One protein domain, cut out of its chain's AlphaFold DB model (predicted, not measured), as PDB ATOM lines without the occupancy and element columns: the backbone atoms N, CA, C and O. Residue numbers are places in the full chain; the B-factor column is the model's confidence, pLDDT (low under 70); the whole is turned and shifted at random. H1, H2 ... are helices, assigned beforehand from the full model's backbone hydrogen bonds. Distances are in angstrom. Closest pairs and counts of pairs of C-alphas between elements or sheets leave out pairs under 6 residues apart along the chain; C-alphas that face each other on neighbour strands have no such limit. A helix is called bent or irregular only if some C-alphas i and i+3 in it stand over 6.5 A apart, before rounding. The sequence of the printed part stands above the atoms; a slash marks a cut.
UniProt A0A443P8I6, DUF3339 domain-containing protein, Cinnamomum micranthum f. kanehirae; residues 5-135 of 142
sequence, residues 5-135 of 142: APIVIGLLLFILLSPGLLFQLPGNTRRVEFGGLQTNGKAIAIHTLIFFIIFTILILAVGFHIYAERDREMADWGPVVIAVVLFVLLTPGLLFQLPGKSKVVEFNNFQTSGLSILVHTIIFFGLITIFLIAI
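Overview. This is residues 5 to 135 of the 142 residues of the protein "DUF3339 domain-containing protein" of Cinnamomum micranthum f. kanehirae (UniProt A0A443P8I6). Four helices stand side by side in an up-and-down bundle, their centres making a diamond with H2 and H4 at opposite corners and H1 and H3 between them. Two long loops, residues 17 to 40 and 91 to 113, lie at the same end of the bundle; at the other end residues 64 to 74, of which 64 to 66 belong to H2, stick out as a free loop. The printed part has 131 residues with four named helices, in the order H1, H2, H3, H4, and no named strand; the class is all helix. The whole is compact, with a radius of gyration of the C-alphas of 15.6 A, and flat, spanning 53 by 33 by 17 A.

Arrangement. The longest helix is H2, residues 41 to 66. With residues 51 to 62 alone it touches H1, residues 5 to 16, at a shallow tilt of 31 degrees, opposite ways; their closest C-alphas, those of Ile 59 and Pro 6, are 6.5 A apart. With residues 44 to 56 alone H2 touches H3, residues 78 to 90, at a shallow tilt of 27 degrees, opposite ways; the closest C-alphas are those of Phe 52 and Val 84, at 6.1 A. H4, residues 114 to 134, is apart from H2. H4 touches H3 at a shallow tilt of 29 degrees, opposite ways, with the C-alphas of His 120 and Leu 90 closest at 6.0 A. H4 also touches H1 at a shallow tilt of 16 degrees, opposite ways, with the C-alphas of Leu 11 and Phe 125 closest at 6.4 A. H1 and H3 only just touch, with 3 pairs of C-alphas within 8 A, the closest those of Pro 6 and Pro 79 at 6.2 A; they run the same way. H1 and H2, H2 and H3, and H3 and H4 are helical hairpins. In H1, H2, H3 and H4 every O i to N i+4 pair is within hydrogen-bond range.

Along the chain. H2 measures 36.9 A from C-alpha 41 at (24.692, -66.366, -72.914) to C-alpha 66 at (56.341, -81.565, -84.150). H1 measures 16.3 A and begins at C-alpha 5 at (46.113, -81.816, -85.332). H3 measures 17.8 A. H4 measures 28.8 A and ends at C-alpha 134 at (39.978, -78.361, -98.841); it is neither bent nor irregular, but only just: C-alphas 131 and 134 are 6.0 A apart.

Size, cuts and confidence. The two C-alphas farthest apart, those of Asp 71 and Ser 102, are 54.6 A apart. Without residues 64 to 74, which stand free, the body spans 40 by 31 by 17 A. The links H1 to H2, H2 to H3 and H3 to H4 are long, with 24, 11 and 23 residues. Residues 96 to 97 pair antiparallel with residues 106 to 107. The printed part has no cut. Its mean pLDDT is 86.2, and residues 64 to 74 are under 70.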
ATOM      1  N   ALA A   5      46.115 -82.202 -86.741       91.94
ATOM      2  CA  ALA A   5      46.113 -81.816 -85.332       91.94
ATOM      3  C   ALA A   5      45.040 -80.759 -85.009       91.94
ATOM      4  O   ALA A   5      44.280 -80.979 -84.058       91.94
ATOM      5  N   PRO A   6      44.854 -79.686 -85.810       92.81
ATOM      6  CA  PRO A   6      43.812 -78.701 -85.536       92.81
ATOM      7  C   PRO A   6      42.393 -79.251 -85.585       92.81
ATOM      8  O   PRO A   6      41.552 -78.871 -84.772       92.81
ATOM      9  N   ILE A   7      42.132 -80.188 -86.493       94.50
ATOM     10  CA  ILE A   7      40.810 -80.793 -86.658       94.50
ATOM     11  C   ILE A   7      40.490 -81.678 -85.457       94.50
ATOM     12  O   ILE A   7      39.421 -81.547 -84.865       94.50
ATOM     13  N   VAL A   8      41.418 -82.558 -85.068       94.38
ATOM     14  CA  VAL A   8      41.205 -83.506 -83.964       94.38
ATOM     15  C   VAL A   8      41.108 -82.774 -82.631       94.38
ATOM     16  O   VAL A   8      40.171 -83.012 -81.870       94.38
ATOM     17  N   ILE A   9      42.029 -81.849 -82.353       94.81
ATOM     18  CA  ILE A   9      42.003 -81.064 -81.114       94.81
ATOM     19  C   ILE A   9      40.736 -80.204 -81.072       94.81
ATOM     20  O   ILE A   9      40.061 -80.160 -80.043       94.81
ATOM     21  N   GLY A  10      40.368 -79.575 -82.191       95.25
ATOM     22  CA  GLY A  10      39.166 -78.752 -82.287       95.25
ATOM     23  C   GLY A  10      37.906 -79.566 -82.020       95.25
ATOM     24  O   GLY A  10      37.062 -79.146 -81.235       95.25
ATOM     25  N   LEU A  11      37.812 -80.766 -82.600       95.56
ATOM     26  CA  LEU A  11      36.697 -81.687 -82.394       95.56
ATOM     27  C   LEU A  11      36.572 -82.120 -80.928       95.56
ATOM     28  O   LEU A  11      35.481 -82.080 -80.358       95.56
ATOM     29  N   LEU A  12      37.691 -82.500 -80.304       95.19
ATOM     30  CA  LEU A  12      37.721 -82.914 -78.901       95.19
ATOM     31  C   LEU A  12      37.290 -81.776 -77.975       95.19
ATOM     32  O   LEU A  12      36.445 -81.978 -77.103       95.19
ATOM     33  N   LEU A  13      37.834 -80.574 -78.180       95.38
ATOM     34  CA  LEU A  13      37.478 -79.411 -77.377       95.38
ATOM     35  C   LEU A  13      36.042 -78.954 -77.624       95.38
ATOM     36  O   LEU A  13      35.391 -78.534 -76.674       95.38
ATOM     37  N   PHE A  14      35.523 -79.063 -78.847       94.75
ATOM     38  CA  PHE A  14      34.130 -78.731 -79.139       94.75
ATOM     39  C   PHE A  14      33.177 -79.603 -78.315       94.75
ATOM     40  O   PHE A  14      32.262 -79.084 -77.679       94.75
ATOM     41  N   ILE A  15      33.421 -80.915 -78.255       92.38
ATOM     42  CA  ILE A  15      32.615 -81.841 -77.448       92.38
ATOM     43  C   ILE A  15      32.804 -81.555 -75.951       92.38
ATOM     44  O   ILE A  15      31.827 -81.428 -75.218       92.38
ATOM     45  N   LEU A  16      34.055 -81.428 -75.497       91.88
ATOM     46  CA  LEU A  16      34.398 -81.277 -74.079       91.88
ATOM     47  C   LEU A  16      33.900 -79.950 -73.484       91.88
ATOM     48  O   LEU A  16      33.462 -79.915 -72.336       91.88
ATOM     49  N   LEU A  17      33.975 -78.871 -74.263       92.00
ATOM     50  CA  LEU A  17      33.620 -77.511 -73.855       92.00
ATOM     51  C   LEU A  17      32.242 -77.079 -74.369       92.00
ATOM     52  O   LEU A  17      31.886 -75.911 -74.219       92.00
ATOM     53  N   SER A  18      31.451 -77.985 -74.953       89.62
ATOM     54  CA  SER A  18      30.057 -77.696 -75.297       89.62
ATOM     55  C   SER A  18      29.274 -77.364 -74.018       89.62
ATOM     56  O   SER A  18      29.092 -78.243 -73.163       89.62
ATOM     57  N   PRO A  19      28.797 -76.117 -73.854       82.31
ATOM     58  CA  PRO A  19      28.169 -75.687 -72.616       82.31
ATOM     59  C   PRO A  19      26.868 -76.459 -72.382       82.31
ATOM     60  O   PRO A  19      26.033 -76.597 -73.276       82.31
ATOM     61  N   GLY A  20      26.709 -76.971 -71.161       78.62
ATOM     62  CA  GLY A  20      25.537 -77.748 -70.754       78.62
ATOM     63  C   GLY A  20      25.658 -79.263 -70.954       78.62
ATOM     64  O   GLY A  20      24.788 -79.982 -70.461       78.62
ATOM     65  N   LEU A  21      26.721 -79.760 -71.612       83.94
ATOM     66  CA  LEU A  21      27.019 -81.198 -71.698       83.94
ATOM     67  C   LEU A  21      27.708 -81.701 -70.426       83.94
ATOM     68  O   LEU A  21      27.081 -82.332 -69.580       83.94
ATOM     69  N   LEU A  22      29.010 -81.432 -70.311       82.69
ATOM     70  CA  LEU A  22      29.826 -81.899 -69.196       82.69
ATOM     71  C   LEU A  22      29.727 -80.920 -68.039       82.69
ATOM     72  O   LEU A  22      29.398 -81.317 -66.929       82.69
ATOM     73  N   PHE A  23      29.936 -79.637 -68.314       83.44
ATOM     74  CA  PHE A  23      29.816 -78.580 -67.326       83.44
ATOM     75  C   PHE A  23      29.293 -77.283 -67.954       83.44
ATOM     76  O   PHE A  23      29.291 -77.096 -69.171       83.44
ATOM     77  N   GLN A  24      28.805 -76.394 -67.100       83.81
ATOM     78  CA  GLN A  24      28.332 -75.059 -67.429       83.81
ATOM     79  C   GLN A  24      28.899 -74.074 -66.398       83.81
ATOM     80  O   GLN A  24      28.823 -74.282 -65.187       83.81
ATOM     81  N   LEU A  25      29.498 -73.003 -66.911       85.81
ATOM     82  CA  LEU A  25      30.347 -72.027 -66.228       85.81
ATOM     83  C   LEU A  25      30.204 -70.674 -66.949       85.81
ATOM     84  O   LEU A  25      30.672 -70.569 -68.082       85.81
ATOM     85  N   PRO A  26      29.598 -69.646 -66.330       82.94
ATOM     86  CA  PRO A  26      28.831 -69.715 -65.088       82.94
ATOM     87  C   PRO A  26      27.509 -70.477 -65.286       82.94
ATOM     88  O   PRO A  26      26.839 -70.306 -66.307       82.94
ATOM     89  N   GLY A  27      27.114 -71.293 -64.310       80.00
ATOM     90  CA  GLY A  27      25.783 -71.911 -64.281       80.00
ATOM     91  C   GLY A  27      24.654 -70.907 -63.997       80.00
ATOM     92  O   GLY A  27      24.899 -69.733 -63.703       80.00
ATOM     93  N   ASN A  28      23.406 -71.362 -64.127       80.19
ATOM     94  CA  ASN A  28      22.206 -70.526 -63.986       80.19
ATOM     95  C   ASN A  28      21.843 -70.245 -62.522       80.19
ATOM     96  O   ASN A  28      21.466 -69.131 -62.167       80.19
ATOM     97  N   THR A  29      21.972 -71.260 -61.675       80.25
ATOM     98  CA  THR A  29      21.653 -71.238 -60.243       80.25
ATOM     99  C   THR A  29      22.923 -71.281 -59.400       80.25
ATOM    100  O   THR A  29      23.013 -70.645 -58.351       80.25
ATOM    101  N   ARG A  30      23.927 -72.042 -59.845       80.56
ATOM    102  CA  ARG A  30      25.227 -72.189 -59.177       80.56
ATOM    103  C   ARG A  30      26.354 -71.776 -60.112       80.56
ATOM    104  O   ARG A  30      26.202 -71.797 -61.323       80.56
ATOM    105  N   ARG A  31      27.522 -71.431 -59.556       79.62
ATOM    106  CA  ARG A  31      28.692 -71.052 -60.373       79.62
ATOM    107  C   ARG A  31      29.094 -72.148 -61.361       79.62
ATOM    108  O   ARG A  31      29.451 -71.806 -62.481       79.62
ATOM    109  N   VAL A  32      29.009 -73.414 -60.950       83.94
ATOM    110  CA  VAL A  32      29.294 -74.593 -61.777       83.94
ATOM    111  C   VAL A  32      28.079 -75.507 -61.765       83.94
ATOM    112  O   VAL A  32      27.586 -75.856 -60.690       83.94
ATOM    113  N   GLU A  33      27.610 -75.897 -62.944       82.94
ATOM    114  CA  GLU A  33      26.520 -76.856 -63.125       82.94
ATOM    115  C   GLU A  33      26.970 -77.989 -64.047       82.94
ATOM    116  O   GLU A  33      27.757 -77.764 -64.959       82.94
ATOM    117  N   PHE A  34      26.491 -79.207 -63.797       82.12
ATOM    118  CA  PHE A  34      26.868 -80.410 -64.544       82.12
ATOM    119  C   PHE A  34      25.611 -81.071 -65.105       82.12
ATOM    120  O   PHE A  34      24.617 -81.197 -64.390       82.12
ATOM    121  N   GLY A  35      25.647 -81.486 -66.375       73.69
ATOM    122  CA  GLY A  35      24.594 -82.302 -66.993       73.69
ATOM    123  C   GLY A  35      23.200 -81.669 -67.072       73.69
ATOM    124  O   GLY A  35      22.225 -82.382 -67.290       73.69
ATOM    125  N   GLY A  36      23.075 -80.349 -66.898       74.94
ATOM    126  CA  GLY A  36      21.780 -79.662 -66.916       74.94
ATOM    127  C   GLY A  36      21.121 -79.604 -68.298       74.94
ATOM    128  O   GLY A  36      19.923 -79.342 -68.383       74.94
ATOM    129  N   LEU A  37      21.889 -79.831 -69.377       81.31
ATOM    130  CA  LEU A  37      21.455 -79.691 -70.777       81.31
ATOM    131  C   LEU A  37      20.740 -78.353 -71.059       81.31
ATOM    132  O   LEU A  37      19.914 -78.217 -71.963       81.31
ATOM    133  N   GLN A  38      21.078 -77.343 -70.271       80.38
ATOM    134  CA  GLN A  38      20.723 -75.951 -70.468       80.38
ATOM    135  C   GLN A  38      22.020 -75.181 -70.677       80.38
ATOM    136  O   GLN A  38      23.103 -75.657 -70.344       80.38
ATOM    137  N   THR A  39      21.922 -74.003 -71.268       81.31
ATOM    138  CA  THR A  39      23.044 -73.082 -71.384       81.31
ATOM    139  C   THR A  39      22.558 -71.671 -71.074       81.31
ATOM    140  O   THR A  39      21.393 -71.444 -70.750       81.31
ATOM    141  N   ASN A  40      23.463 -70.704 -71.097       85.19
ATOM    142  CA  ASN A  40      23.125 -69.294 -71.005       85.19
ATOM    143  C   ASN A  40      24.159 -68.470 -71.776       85.19
ATOM    144  O   ASN A  40      25.281 -68.920 -72.008       85.19
ATOM    145  N   GLY A  41      23.797 -67.241 -72.149       84.50
ATOM    146  CA  GLY A  41      24.692 -66.366 -72.914       84.50
ATOM    147  C   GLY A  41      26.044 -66.114 -72.234       84.50
ATOM    148  O   GLY A  41      27.072 -66.066 -72.906       84.50
ATOM    149  N   LYS A  42      26.079 -66.023 -70.896       88.06
ATOM    150  CA  LYS A  42      27.328 -65.823 -70.140       88.06
ATOM    151  C   LYS A  42      28.225 -67.062 -70.211       88.06
ATOM    152  O   LYS A  42      29.431 -66.929 -70.384       88.06
ATOM    153  N   ALA A  43      27.644 -68.252 -70.105       87.56
ATOM    154  CA  ALA A  43      28.332 -69.529 -70.186       87.56
ATOM    155  C   ALA A  43      28.949 -69.712 -71.559       87.56
ATOM    156  O   ALA A  43      30.118 -70.063 -71.644       87.56
ATOM    157  N   ILE A  44      28.207 -69.389 -72.615       87.56
ATOM    158  CA  ILE A  44      28.702 -69.475 -73.989       87.56
ATOM    159  C   ILE A  44      29.908 -68.550 -74.184       87.56
ATOM    160  O   ILE A  44      30.930 -68.989 -74.708       87.56
ATOM    161  N   ALA A  45      29.842 -67.308 -73.694       89.75
ATOM    162  CA  ALA A  45      30.969 -66.380 -73.762       89.75
ATOM    163  C   ALA A  45      32.210 -66.910 -73.016       89.75
ATOM    164  O   ALA A  45      33.312 -66.894 -73.563       89.75
ATOM    165  N   ILE A  46      32.036 -67.435 -71.797       91.31
ATOM    166  CA  ILE A  46      33.149 -68.005 -71.024       91.31
ATOM    167  C   ILE A  46      33.712 -69.265 -71.693       91.31
ATOM    168  O   ILE A  46      34.928 -69.384 -71.810       91.31
ATOM    169  N   HIS A  47      32.873 -70.184 -72.170       91.12
ATOM    170  CA  HIS A  47      33.345 -71.402 -72.841       91.12
ATOM    171  C   HIS A  47      34.054 -71.079 -74.147       91.12
ATOM    172  O   HIS A  47      35.057 -71.712 -74.440       91.12
ATOM    173  N   THR A  48      33.603 -70.062 -74.883       92.25
ATOM    174  CA  THR A  48      34.298 -69.576 -76.083       92.25
ATOM    175  C   THR A  48      35.697 -69.077 -75.738       92.25
ATOM    176  O   THR A  48      36.660 -69.414 -76.422       92.25
ATOM    177  N   LEU A  49      35.837 -68.310 -74.653       94.94
ATOM    178  CA  LEU A  49      37.139 -67.822 -74.204       94.94
ATOM    179  C   LEU A  49      38.052 -68.972 -73.752       94.94
ATOM    180  O   LEU A  49      39.219 -69.014 -74.130       94.94
ATOM    181  N   ILE A  50      37.516 -69.919 -72.978       94.25
ATOM    182  CA  ILE A  50      38.249 -71.112 -72.538       94.25
ATOM    183  C   ILE A  50      38.674 -71.948 -73.748       94.25
ATOM    184  O   ILE A  50      39.831 -72.351 -73.830       94.25
ATOM    185  N   PHE A  51      37.766 -72.169 -74.700       95.56
ATOM    186  CA  PHE A  51      38.036 -72.875 -75.945       95.56
ATOM    187  C   PHE A  51      39.163 -72.196 -76.714       95.56
ATOM    188  O   PHE A  51      40.142 -72.856 -77.035       95.56
ATOM    189  N   PHE A  52      39.078 -70.882 -76.941       95.81
ATOM    190  CA  PHE A  52      40.120 -70.122 -77.629       95.81
ATOM    191  C   PHE A  52      41.487 -70.285 -76.957       95.81
ATOM    192  O   PHE A  52      42.463 -70.614 -77.631       95.81
ATOM    193  N   ILE A  53      41.561 -70.101 -75.637       95.44
ATOM    194  CA  ILE A  53      42.820 -70.182 -74.888       95.44
ATOM    195  C   ILE A  53      43.397 -71.600 -74.955       95.44
ATOM    196  O   ILE A  53      44.554 -71.771 -75.337       95.44
ATOM    197  N   ILE A  54      42.603 -72.619 -74.613       95.75
ATOM    198  CA  ILE A  54      43.070 -74.010 -74.579       95.75
ATOM    199  C   ILE A  54      43.435 -74.486 -75.984       95.75
ATOM    200  O   ILE A  54      44.495 -75.076 -76.161       95.75
ATOM    201  N   PHE A  55      42.598 -74.208 -76.986       94.50
ATOM    202  CA  PHE A  55      42.860 -74.595 -78.370       94.50
ATOM    203  C   PHE A  55      44.159 -73.977 -78.878       94.50
ATOM    204  O   PHE A  55      45.019 -74.694 -79.382       94.50
ATOM    205  N   THR A  56      44.347 -72.670 -78.672       91.88
ATOM    206  CA  THR A  56      45.571 -71.969 -79.079       91.88
ATOM    207  C   THR A  56      46.799 -72.578 -78.410       91.88
ATOM    208  O   THR A  56      47.770 -72.896 -79.089       91.88
ATOM    209  N   ILE A  57      46.751 -72.806 -77.093       92.00
ATOM    210  CA  ILE A  57      47.866 -73.416 -76.360       92.00
ATOM    211  C   ILE A  57      48.164 -74.822 -76.883       92.00
ATOM    212  O   ILE A  57      49.329 -75.140 -77.089       92.00
ATOM    213  N   LEU A  58      47.147 -75.658 -77.111       91.62
ATOM    214  CA  LEU A  58      47.349 -77.024 -77.595       91.62
ATOM    215  C   LEU A  58      47.926 -77.051 -79.010       91.62
ATOM    216  O   LEU A  58      48.836 -77.832 -79.258       91.62
ATOM    217  N   ILE A  59      47.456 -76.199 -79.920       88.94
ATOM    218  CA  ILE A  59      47.987 -76.144 -81.289       88.94
ATOM    219  C   ILE A  59      49.414 -75.636 -81.308       88.94
ATOM    220  O   ILE A  59      50.258 -76.237 -81.967       88.94
ATOM    221  N   LEU A  60      49.709 -74.593 -80.534       85.19
ATOM    222  CA  LEU A  60      51.077 -74.129 -80.384       85.19
ATOM    223  C   LEU A  60      51.947 -75.225 -79.765       85.19
ATOM    224  O   LEU A  60      52.996 -75.523 -80.311       85.19
ATOM    225  N   ALA A  61      51.516 -75.874 -78.682       85.00
ATOM    226  CA  ALA A  61      52.289 -76.917 -78.004       85.00
ATOM    227  C   ALA A  61      52.532 -78.155 -78.883       85.00
ATOM    228  O   ALA A  61      53.651 -78.664 -78.920       85.00
ATOM    229  N   VAL A  62      51.511 -78.629 -79.606       82.25
ATOM    230  CA  VAL A  62      51.655 -79.731 -80.570       82.25
ATOM    231  C   VAL A  62      52.543 -79.302 -81.735       82.25
ATOM    232  O   VAL A  62      53.442 -80.050 -82.108       82.25
ATOM    233  N   GLY A  63      52.367 -78.082 -82.248       72.19
ATOM    234  CA  GLY A  63      53.241 -77.500 -83.262       72.19
ATOM    235  C   GLY A  63      54.697 -77.450 -82.795       72.19
ATOM    236  O   GLY A  63      55.578 -77.943 -83.486       72.19
ATOM    237  N   PHE A  64      54.960 -76.971 -81.578       62.19
ATOM    238  CA  PHE A  64      56.299 -76.972 -80.986       62.19
ATOM    239  C   PHE A  64      56.874 -78.380 -80.860       62.19
ATOM    240  O   PHE A  64      58.055 -78.566 -81.117       62.19
ATOM    241  N   HIS A  65      56.065 -79.374 -80.486       67.69
ATOM    242  CA  HIS A  65      56.538 -80.752 -80.378       67.69
ATOM    243  C   HIS A  65      56.894 -81.364 -81.743       67.69
ATOM    244  O   HIS A  65      57.837 -82.146 -81.829       67.69
ATOM    245  N   ILE A  66      56.163 -81.006 -82.802       63.78
ATOM    246  CA  ILE A  66      56.341 -81.565 -84.150       63.78
ATOM    247  C   ILE A  66      57.419 -80.814 -84.954       63.78
ATOM    248  O   ILE A  66      58.166 -81.440 -85.702       63.78
ATOM    249  N   TYR A  67      57.536 -79.494 -84.789       58.34
ATOM    250  CA  TYR A  67      58.426 -78.626 -85.572       58.34
ATOM    251  C   TYR A  67      59.693 -78.193 -84.820       58.34
ATOM    252  O   TYR A  67      60.383 -77.281 -85.271       58.34
ATOM    253  N   ALA A  68      60.033 -78.851 -83.703       55.94
ATOM    254  CA  ALA A  68      61.150 -78.501 -82.811       55.94
ATOM    255  C   ALA A  68      62.547 -78.397 -83.471       55.94
ATOM    256  O   ALA A  68      63.504 -78.037 -82.788       55.94
ATOM    257  N   GLU A  69      62.691 -78.681 -84.767       57.66
ATOM    258  CA  GLU A  69      63.961 -78.602 -85.495       57.66
ATOM    259  C   GLU A  69      64.027 -77.589 -86.646       57.66
ATOM    260  O   GLU A  69      65.061 -77.533 -87.311       57.66
ATOM    261  N   ARG A  70      63.017 -76.750 -86.917       52.25
ATOM    262  CA  ARG A  70      63.156 -75.792 -88.029       52.25
ATOM    263  C   ARG A  70      62.624 -74.402 -87.728       52.25
ATOM    264  O   ARG A  70      61.614 -74.247 -87.060       52.25
ATOM    265  N   ASP A  71      63.414 -73.445 -88.210       53.00
ATOM    266  CA  ASP A  71      63.286 -71.990 -88.273       53.00
ATOM    267  C   ASP A  71      61.911 -71.398 -87.971       53.00
ATOM    268  O   ASP A  71      60.891 -71.958 -88.345       53.00
ATOM    269  N   ARG A  72      61.914 -70.209 -87.347       55.81
ATOM    270  CA  ARG A  72      60.734 -69.422 -86.959       55.81
ATOM    271  C   ARG A  72      59.703 -69.307 -88.094       55.81
ATOM    272  O   ARG A  72      59.679 -68.312 -88.815       55.81
ATOM    273  N   GLU A  73      58.833 -70.297 -88.232       59.34
ATOM    274  CA  GLU A  73      57.631 -70.174 -89.035       59.34
ATOM    275  C   GLU A  73      56.723 -69.174 -88.326       59.34
ATOM    276  O   GLU A  73      56.496 -69.247 -87.113       59.34
ATOM    277  N   MET A  74      56.248 -68.187 -89.083       64.94
ATOM    278  CA  MET A  74      55.201 -67.294 -88.610       64.94
ATOM    279  C   MET A  74      54.020 -68.156 -88.175       64.94
ATOM    280  O   MET A  74      53.552 -68.986 -88.954       64.94
ATOM    281  N   ALA A  75      53.559 -67.970 -86.937       75.00
ATOM    282  CA  ALA A  75      52.447 -68.746 -86.410       75.00
ATOM    283  C   ALA A  75      51.229 -68.579 -87.330       75.00
ATOM    284  O   ALA A  75      50.749 -67.463 -87.536       75.00
ATOM    285  N   ASP A  76      50.754 -69.685 -87.904       84.94
ATOM    286  CA  ASP A  76      49.519 -69.698 -88.676       84.94
ATOM    287  C   ASP A  76      48.319 -69.665 -87.721       84.94
ATOM    288  O   ASP A  76      48.052 -70.602 -86.966       84.94
ATOM    289  N   TRP A  77      47.585 -68.559 -87.755       89.44
ATOM    290  CA  TRP A  77      46.384 -68.329 -86.959       89.44
ATOM    291  C   TRP A  77      45.109 -68.813 -87.646       89.44
ATOM    292  O   TRP A  77      44.048 -68.792 -87.017       89.44
ATOM    293  N   GLY A  78      45.184 -69.261 -88.905       92.19
ATOM    294  CA  GLY A  78      44.043 -69.762 -89.673       92.19
ATOM    295  C   GLY A  78      43.220 -70.789 -88.891       92.19
ATOM    296  O   GLY A  78      42.025 -70.557 -88.666       92.19
ATOM    297  N   PRO A  79      43.844 -71.859 -88.362       93.69
ATOM    298  CA  PRO A  79      43.142 -72.856 -87.566       93.69
ATOM    299  C   PRO A  79      42.477 -72.291 -86.309       93.69
ATOM    300  O   PRO A  79      41.342 -72.653 -86.006       93.69
ATOM    301  N   VAL A  80      43.148 -71.382 -85.597       93.75
ATOM    302  CA  VAL A  80      42.633 -70.774 -84.359       93.75
ATOM    303  C   VAL A  80      41.394 -69.934 -84.642       93.75
ATOM    304  O   VAL A  80      40.356 -70.133 -84.012       93.75
ATOM    305  N   VAL A  81      41.473 -69.027 -85.617       94.31
ATOM    306  CA  VAL A  81      40.363 -68.129 -85.960       94.31
ATOM    307  C   VAL A  81      39.162 -68.924 -86.469       94.31
ATOM    308  O   VAL A  81      38.043 -68.705 -86.003       94.31
ATOM    309  N   ILE A  82      39.383 -69.885 -87.371       95.75
ATOM    310  CA  ILE A  82      38.307 -70.716 -87.921       95.75
ATOM    311  C   ILE A  82      37.632 -71.530 -86.822       95.75
ATOM    312  O   ILE A  82      36.404 -71.524 -86.730       95.75
ATOM    313  N   ALA A  83      38.409 -72.198 -85.966       95.31
ATOM    314  CA  ALA A  83      37.859 -73.014 -84.892       95.31
ATOM    315  C   ALA A  83      37.014 -72.180 -83.919       95.31
ATOM    316  O   ALA A  83      35.929 -72.613 -83.538       95.31
ATOM    317  N   VAL A  84      37.461 -70.972 -83.556       95.31
ATOM    318  CA  VAL A  84      36.709 -70.072 -82.664       95.31
ATOM    319  C   VAL A  84      35.413 -69.593 -83.307       95.31
ATOM    320  O   VAL A  84      34.365 -69.633 -82.664       95.31
ATOM    321  N   VAL A  85      35.455 -69.169 -84.574       95.56
ATOM    322  CA  VAL A  85      34.250 -68.738 -85.296       95.56
ATOM    323  C   VAL A  85      33.253 -69.889 -85.378       95.56
ATOM    324  O   VAL A  85      32.096 -69.723 -84.999       95.56
ATOM    325  N   LEU A  86      33.698 -71.076 -85.794       95.75
ATOM    326  CA  LEU A  86      32.839 -72.256 -85.859       95.75
ATOM    327  C   LEU A  86      32.297 -72.651 -84.483       95.75
ATOM    328  O   LEU A  86      31.128 -73.009 -84.390       95.75
ATOM    329  N   PHE A  87      33.095 -72.545 -83.419       94.50
ATOM    330  CA  PHE A  87      32.639 -72.821 -82.059       94.50
ATOM    331  C   PHE A  87      31.486 -71.894 -81.667       94.50
ATOM    332  O   PHE A  87      30.438 -72.374 -81.243       94.50
ATOM    333  N   VAL A  88      31.633 -70.581 -81.863       92.25
ATOM    334  CA  VAL A  88      30.566 -69.612 -81.567       92.25
ATOM    335  C   VAL A  88      29.327 -69.905 -82.409       92.25
ATOM    336  O   VAL A  88      28.229 -69.997 -81.867       92.25
ATOM    337  N   LEU A  89      29.487 -70.095 -83.721       92.69
ATOM    338  CA  LEU A  89      28.358 -70.289 -84.630       92.69
ATOM    339  C   LEU A  89      27.594 -71.597 -84.377       92.69
ATOM    340  O   LEU A  89      26.376 -71.631 -84.545       92.69
ATOM    341  N   LEU A  90      28.304 -72.661 -83.997       93.25
ATOM    342  CA  LEU A  90      27.755 -74.012 -83.859       93.25
ATOM    343  C   LEU A  90      27.526 -74.430 -82.406       93.25
ATOM    344  O   LEU A  90      27.094 -75.556 -82.176       93.25
ATOM    345  N   THR A  91      27.795 -73.572 -81.421       89.62
ATOM    346  CA  THR A  91      27.448 -73.880 -80.031       89.62
ATOM    347  C   THR A  91      25.929 -74.063 -79.932       89.62
ATOM    348  O   THR A  91      25.188 -73.098 -80.165       89.62
ATOM    349  N   PRO A  92      25.440 -75.270 -79.578       83.31
ATOM    350  CA  PRO A  92      24.011 -75.534 -79.530       83.31
ATOM    351  C   PRO A  92      23.297 -74.589 -78.567       83.31
ATOM    352  O   PRO A  92      23.743 -74.377 -77.437       83.31
ATOM    353  N   GLY A  93      22.182 -74.025 -79.026       80.19
ATOM    354  CA  GLY A  93      21.349 -73.136 -78.220       80.19
ATOM    355  C   GLY A  93      21.761 -71.663 -78.236       80.19
ATOM    356  O   GLY A  93      21.014 -70.855 -77.684       80.19
ATOM    357  N   LEU A  94      22.881 -71.296 -78.883       85.62
ATOM    358  CA  LEU A  94      23.225 -69.892 -79.153       85.62
ATOM    359  C   LEU A  94      22.469 -69.373 -80.382       85.62
ATOM    360  O   LEU A  94      21.482 -68.656 -80.254       85.62
ATOM    361  N   LEU A  95      22.942 -69.724 -81.580       87.00
ATOM    362  CA  LEU A  95      22.321 -69.275 -82.824       87.00
ATOM    363  C   LEU A  95      21.150 -70.175 -83.171       87.00
ATOM    364  O   LEU A  95      20.025 -69.707 -83.314       87.00
ATOM    365  N   PHE A  96      21.414 -71.475 -83.243       87.81
ATOM    366  CA  PHE A  96      20.412 -72.480 -83.522       87.81
ATOM    367  C   PHE A  96      20.664 -73.757 -82.711       87.81
ATOM    368  O   PHE A  96      21.740 -73.981 -82.160       87.81
ATOM    369  N   GLN A  97      19.629 -74.577 -82.600       87.44
ATOM    370  CA  GLN A  97      19.652 -75.912 -82.034       87.44
ATOM    371  C   GLN A  97      19.003 -76.862 -83.044       87.44
ATOM    372  O   GLN A  97      17.919 -76.600 -83.564       87.44
ATOM    373  N   LEU A  98      19.687 -77.967 -83.313       88.94
ATOM    374  CA  LEU A  98      19.381 -78.962 -84.334       88.94
ATOM    375  C   LEU A  98      19.897 -80.324 -83.839       88.94
ATOM    376  O   LEU A  98      21.114 -80.503 -83.767       88.94
ATOM    377  N   PRO A  99      19.012 -81.285 -83.538       86.00
ATOM    378  CA  PRO A  99      17.560 -81.126 -83.463       86.00
ATOM    379  C   PRO A  99      17.110 -80.279 -82.260       86.00
ATOM    380  O   PRO A  99      17.648 -80.383 -81.149       86.00
ATOM    381  N   GLY A 100      16.091 -79.450 -82.484       82.25
ATOM    382  CA  GLY A 100      15.314 -78.828 -81.413       82.25
ATOM    383  C   GLY A 100      14.452 -79.851 -80.658       82.25
ATOM    384  O   GLY A 100      14.325 -81.010 -81.059       82.25
ATOM    385  N   LYS A 101      13.880 -79.440 -79.523       81.00
ATOM    386  CA  LYS A 101      13.025 -80.298 -78.685       81.00
ATOM    387  C   LYS A 101      11.604 -80.417 -79.230       81.00
ATOM    388  O   LYS A 101      10.979 -81.462 -79.087       81.00
ATOM    389  N   SER A 102      11.090 -79.349 -79.827       83.19
ATOM    390  CA  SER A 102       9.738 -79.276 -80.386       83.19
ATOM    391  C   SER A 102       9.737 -79.112 -81.902       83.19
ATOM    392  O   SER A 102       8.758 -79.470 -82.552       83.19
ATOM    393  N   LYS A 103      10.812 -78.567 -82.482       84.94
ATOM    394  CA  LYS A 103      10.971 -78.388 -83.932       84.94
ATOM    395  C   LYS A 103      12.330 -78.904 -84.387       84.94
ATOM    396  O   LYS A 103      13.248 -79.016 -83.587       84.94
ATOM    397  N   VAL A 104      12.474 -79.179 -85.684       86.31
ATOM    398  CA  VAL A 104      13.756 -79.626 -86.259       86.31
ATOM    399  C   VAL A 104      14.853 -78.592 -85.994       86.31
ATOM    400  O   VAL A 104      15.912 -78.954 -85.496       86.31
ATOM    401  N   VAL A 105      14.570 -77.312 -86.250       87.75
ATOM    402  CA  VAL A 105      15.473 -76.194 -85.953       87.75
ATOM    403  C   VAL A 105      14.796 -75.254 -84.964       87.75
ATOM    404  O   VAL A 105      13.664 -74.816 -85.184       87.75
ATOM    405  N   GLU A 106      15.499 -74.924 -83.889       86.81
ATOM    406  CA  GLU A 106      15.117 -73.888 -82.929       86.81
ATOM    407  C   GLU A 106      16.206 -72.825 -82.859       86.81
ATOM    408  O   GLU A 106      17.373 -73.137 -83.055       86.81
ATOM    409  N   PHE A 107      15.845 -71.574 -82.585       86.69
ATOM    410  CA  PHE A 107      16.793 -70.460 -82.542       86.69
ATOM    411  C   PHE A 107      16.801 -69.830 -81.155       86.69
ATOM    412  O   PHE A 107      15.734 -69.660 -80.561       86.69
ATOM    413  N   ASN A 108      17.994 -69.474 -80.663       83.00
ATOM    414  CA  ASN A 108      18.199 -68.726 -79.417       83.00
ATOM    415  C   ASN A 108      17.398 -69.257 -78.210       83.00
ATOM    416  O   ASN A 108      16.836 -68.492 -77.425       83.00
ATOM    417  N   ASN A 109      17.289 -70.582 -78.082       82.44
ATOM    418  CA  ASN A 109      16.519 -71.209 -77.008       82.44
ATOM    419  C   ASN A 109      17.342 -71.389 -75.718       82.44
ATOM    420  O   ASN A 109      16.763 -71.729 -74.687       82.44
ATOM    421  N   PHE A 110      18.667 -71.162 -75.764       85.06
ATOM    422  CA  PHE A 110      19.621 -71.403 -74.674       85.06
ATOM    423  C   PHE A 110      19.465 -72.777 -74.012       85.06
ATOM    424  O   PHE A 110      19.742 -72.967 -72.826       85.06
ATOM    425  N   GLN A 111      19.030 -73.763 -74.785       82.44
ATOM    426  CA  GLN A 111      18.977 -75.148 -74.365       82.44
ATOM    427  C   GLN A 111      19.971 -75.951 -75.189       82.44
ATOM    428  O   GLN A 111      20.397 -75.550 -76.269       82.44
ATOM    429  N   THR A 112      20.378 -77.088 -74.647       82.50
ATOM    430  CA  THR A 112      21.162 -78.055 -75.398       82.50
ATOM    431  C   THR A 112      20.545 -79.438 -75.238       82.50
ATOM    432  O   THR A 112      19.624 -79.676 -74.453       82.50
ATOM    433  N   SER A 113      21.007 -80.371 -76.049       86.25
ATOM    434  CA  SER A 113      20.661 -81.778 -75.939       86.25
ATOM    435  C   SER A 113      21.848 -82.596 -76.421       86.25
ATOM    436  O   SER A 113      22.570 -82.163 -77.320       86.25
ATOM    437  N   GLY A 114      22.044 -83.791 -75.858       85.69
ATOM    438  CA  GLY A 114      23.122 -84.681 -76.305       85.69
ATOM    439  C   GLY A 114      23.057 -84.963 -77.811       85.69
ATOM    440  O   GLY A 114      24.078 -84.963 -78.490       85.69
ATOM    441  N   LEU A 115      21.840 -85.099 -78.352       88.44
ATOM    442  CA  LEU A 115      21.616 -85.297 -79.784       88.44
ATOM    443  C   LEU A 115      21.973 -84.049 -80.608       88.44
ATOM    444  O   LEU A 115      22.591 -84.173 -81.661       88.44
ATOM    445  N   SER A 116      21.633 -82.849 -80.122       89.25
ATOM    446  CA  SER A 116      22.026 -81.603 -80.789       89.25
ATOM    447  C   SER A 116      23.536 -81.441 -80.802       89.25
ATOM    448  O   SER A 116      24.097 -81.089 -81.833       89.25
ATOM    449  N   ILE A 117      24.209 -81.749 -79.695       90.19
ATOM    450  CA  ILE A 117      25.670 -81.686 -79.619       90.19
ATOM    451  C   ILE A 117      26.297 -82.648 -80.624       90.19
ATOM    452  O   ILE A 117      27.201 -82.244 -81.349       90.19
ATOM    453  N   LEU A 118      25.792 -83.878 -80.730       91.75
ATOM    454  CA  LEU A 118      26.284 -84.848 -81.708       91.75
ATOM    455  C   LEU A 118      26.160 -84.319 -83.145       91.75
ATOM    456  O   LEU A 118      27.127 -84.360 -83.902       91.75
ATOM    457  N   VAL A 119      24.999 -83.774 -83.515       93.44
ATOM    458  CA  VAL A 119      24.785 -83.219 -84.860       93.44
ATOM    459  C   VAL A 119      25.694 -82.017 -85.122       93.44
ATOM    460  O   VAL A 119      26.340 -81.962 -86.167       93.44
ATOM    461  N   HIS A 120      25.818 -81.086 -84.174       93.25
ATOM    462  CA  HIS A 120      26.700 -79.923 -84.338       93.25
ATOM    463  C   HIS A 120      28.171 -80.320 -84.378       93.25
ATOM    464  O   HIS A 120      28.935 -79.704 -85.105       93.25
ATOM    465  N   THR A 121      28.558 -81.382 -83.671       94.50
ATOM    466  CA  THR A 121      29.911 -81.950 -83.719       94.50
ATOM    467  C   THR A 121      30.238 -82.471 -85.118       94.50
ATOM    468  O   THR A 121      31.321 -82.209 -85.637       94.50
ATOM    469  N   ILE A 122      29.293 -83.156 -85.770       96.38
ATOM    470  CA  ILE A 122      29.461 -83.638 -87.150       96.38
ATOM    471  C   ILE A 122      29.568 -82.456 -88.124       96.38
ATOM    472  O   ILE A 122      30.435 -82.451 -88.998       96.38
ATOM    473  N   ILE A 123      28.724 -81.432 -87.958       95.62
ATOM    474  CA  ILE A 123      28.767 -80.216 -88.784       95.62
ATOM    475  C   ILE A 123      30.090 -79.471 -88.576       95.62
ATOM    476  O   ILE A 123      30.731 -79.079 -89.550       95.62
ATOM    477  N   PHE A 124      30.529 -79.321 -87.324       96.50
ATOM    478  CA  PHE A 124      31.801 -78.704 -86.963       96.50
ATOM    479  C   PHE A 124      32.961 -79.442 -87.628       96.50
ATOM    480  O   PHE A 124      33.769 -78.806 -88.298       96.50
ATOM    481  N   PHE A 125      33.000 -80.775 -87.517       96.88
ATOM    482  CA  PHE A 125      34.010 -81.614 -88.157       96.88
ATOM    483  C   PHE A 125      34.052 -81.417 -89.676       96.88
ATOM    484  O   PHE A 125      35.126 -81.235 -90.249       96.88
ATOM    485  N   GLY A 126      32.890 -81.419 -90.332       96.94
ATOM    486  CA  GLY A 126      32.800 -81.198 -91.772       96.94
ATOM    487  C   GLY A 126      33.332 -79.823 -92.175       96.94
ATOM    488  O   GLY A 126      34.202 -79.727 -93.039       96.94
ATOM    489  N   LEU A 127      32.860 -78.761 -91.516       96.94
ATOM    490  CA  LEU A 127      33.244 -77.390 -91.853       96.94
ATOM    491  C   LEU A 127      34.716 -77.102 -91.558       96.94
ATOM    492  O   LEU A 127      35.394 -76.543 -92.416       96.94
ATOM    493  N   ILE A 128      35.236 -77.508 -90.396       94.56
ATOM    494  CA  ILE A 128      36.647 -77.273 -90.064       94.56
ATOM    495  C   ILE A 128      37.574 -78.026 -91.024       94.56
ATOM    496  O   ILE A 128      38.571 -77.471 -91.477       94.56
ATOM    497  N   THR A 129      37.208 -79.249 -91.421       94.81
ATOM    498  CA  THR A 129      37.961 -80.023 -92.417       94.81
ATOM    499  C   THR A 129      37.937 -79.334 -93.780       94.81
ATOM    500  O   THR A 129      38.973 -79.223 -94.431       94.81
ATOM    501  N   ILE A 130      36.780 -78.820 -94.213       94.94
ATOM    502  CA  ILE A 130      36.669 -78.087 -95.479       94.94
ATOM    503  C   ILE A 130      37.534 -76.821 -95.448       94.94
ATOM    504  O   ILE A 130      38.320 -76.608 -96.368       94.94
ATOM    505  N   PHE A 131      37.443 -75.999 -94.402       94.00
ATOM    506  CA  PHE A 131      38.208 -74.752 -94.335       94.00
ATOM    507  C   PHE A 131      39.722 -74.977 -94.254       94.00
ATOM    508  O   PHE A 131      40.472 -74.262 -94.916       94.00
ATOM    509  N   LEU A 132      40.175 -75.969 -93.482       92.06
ATOM    510  CA  LEU A 132      41.606 -76.184 -93.255       92.06
ATOM    511  C   LEU A 132      42.269 -77.079 -94.305       92.06
ATOM    512  O   LEU A 132      43.407 -76.819 -94.672       92.06
ATOM    513  N   ILE A 133      41.583 -78.108 -94.811       90.44
ATOM    514  CA  ILE A 133      42.172 -79.048 -95.781       90.44
ATOM    515  C   ILE A 133      41.756 -78.715 -97.211       90.44
ATOM    516  O   ILE A 133      42.608 -78.665 -98.091       90.44
ATOM    517  N   ALA A 134      40.458 -78.528 -97.467       89.38
ATOM    518  CA  ALA A 134      39.978 -78.361 -98.841       89.38
ATOM    519  C   ALA A 134      40.243 -76.950 -99.384       89.38
ATOM    520  O   ALA A 134      40.613 -76.803-100.546       89.38
ATOM    521  N   ILE A 135      40.049 -75.923 -98.551       92.19
ATOM    522  CA  ILE A 135      40.292 -74.521 -98.916       92.19
ATOM    523  C   ILE A 135      41.730 -74.108 -98.575       92.19
ATOM    524  O   ILE A 135      42.321 -73.335 -99.324       92.19
TER     525      ILE A 135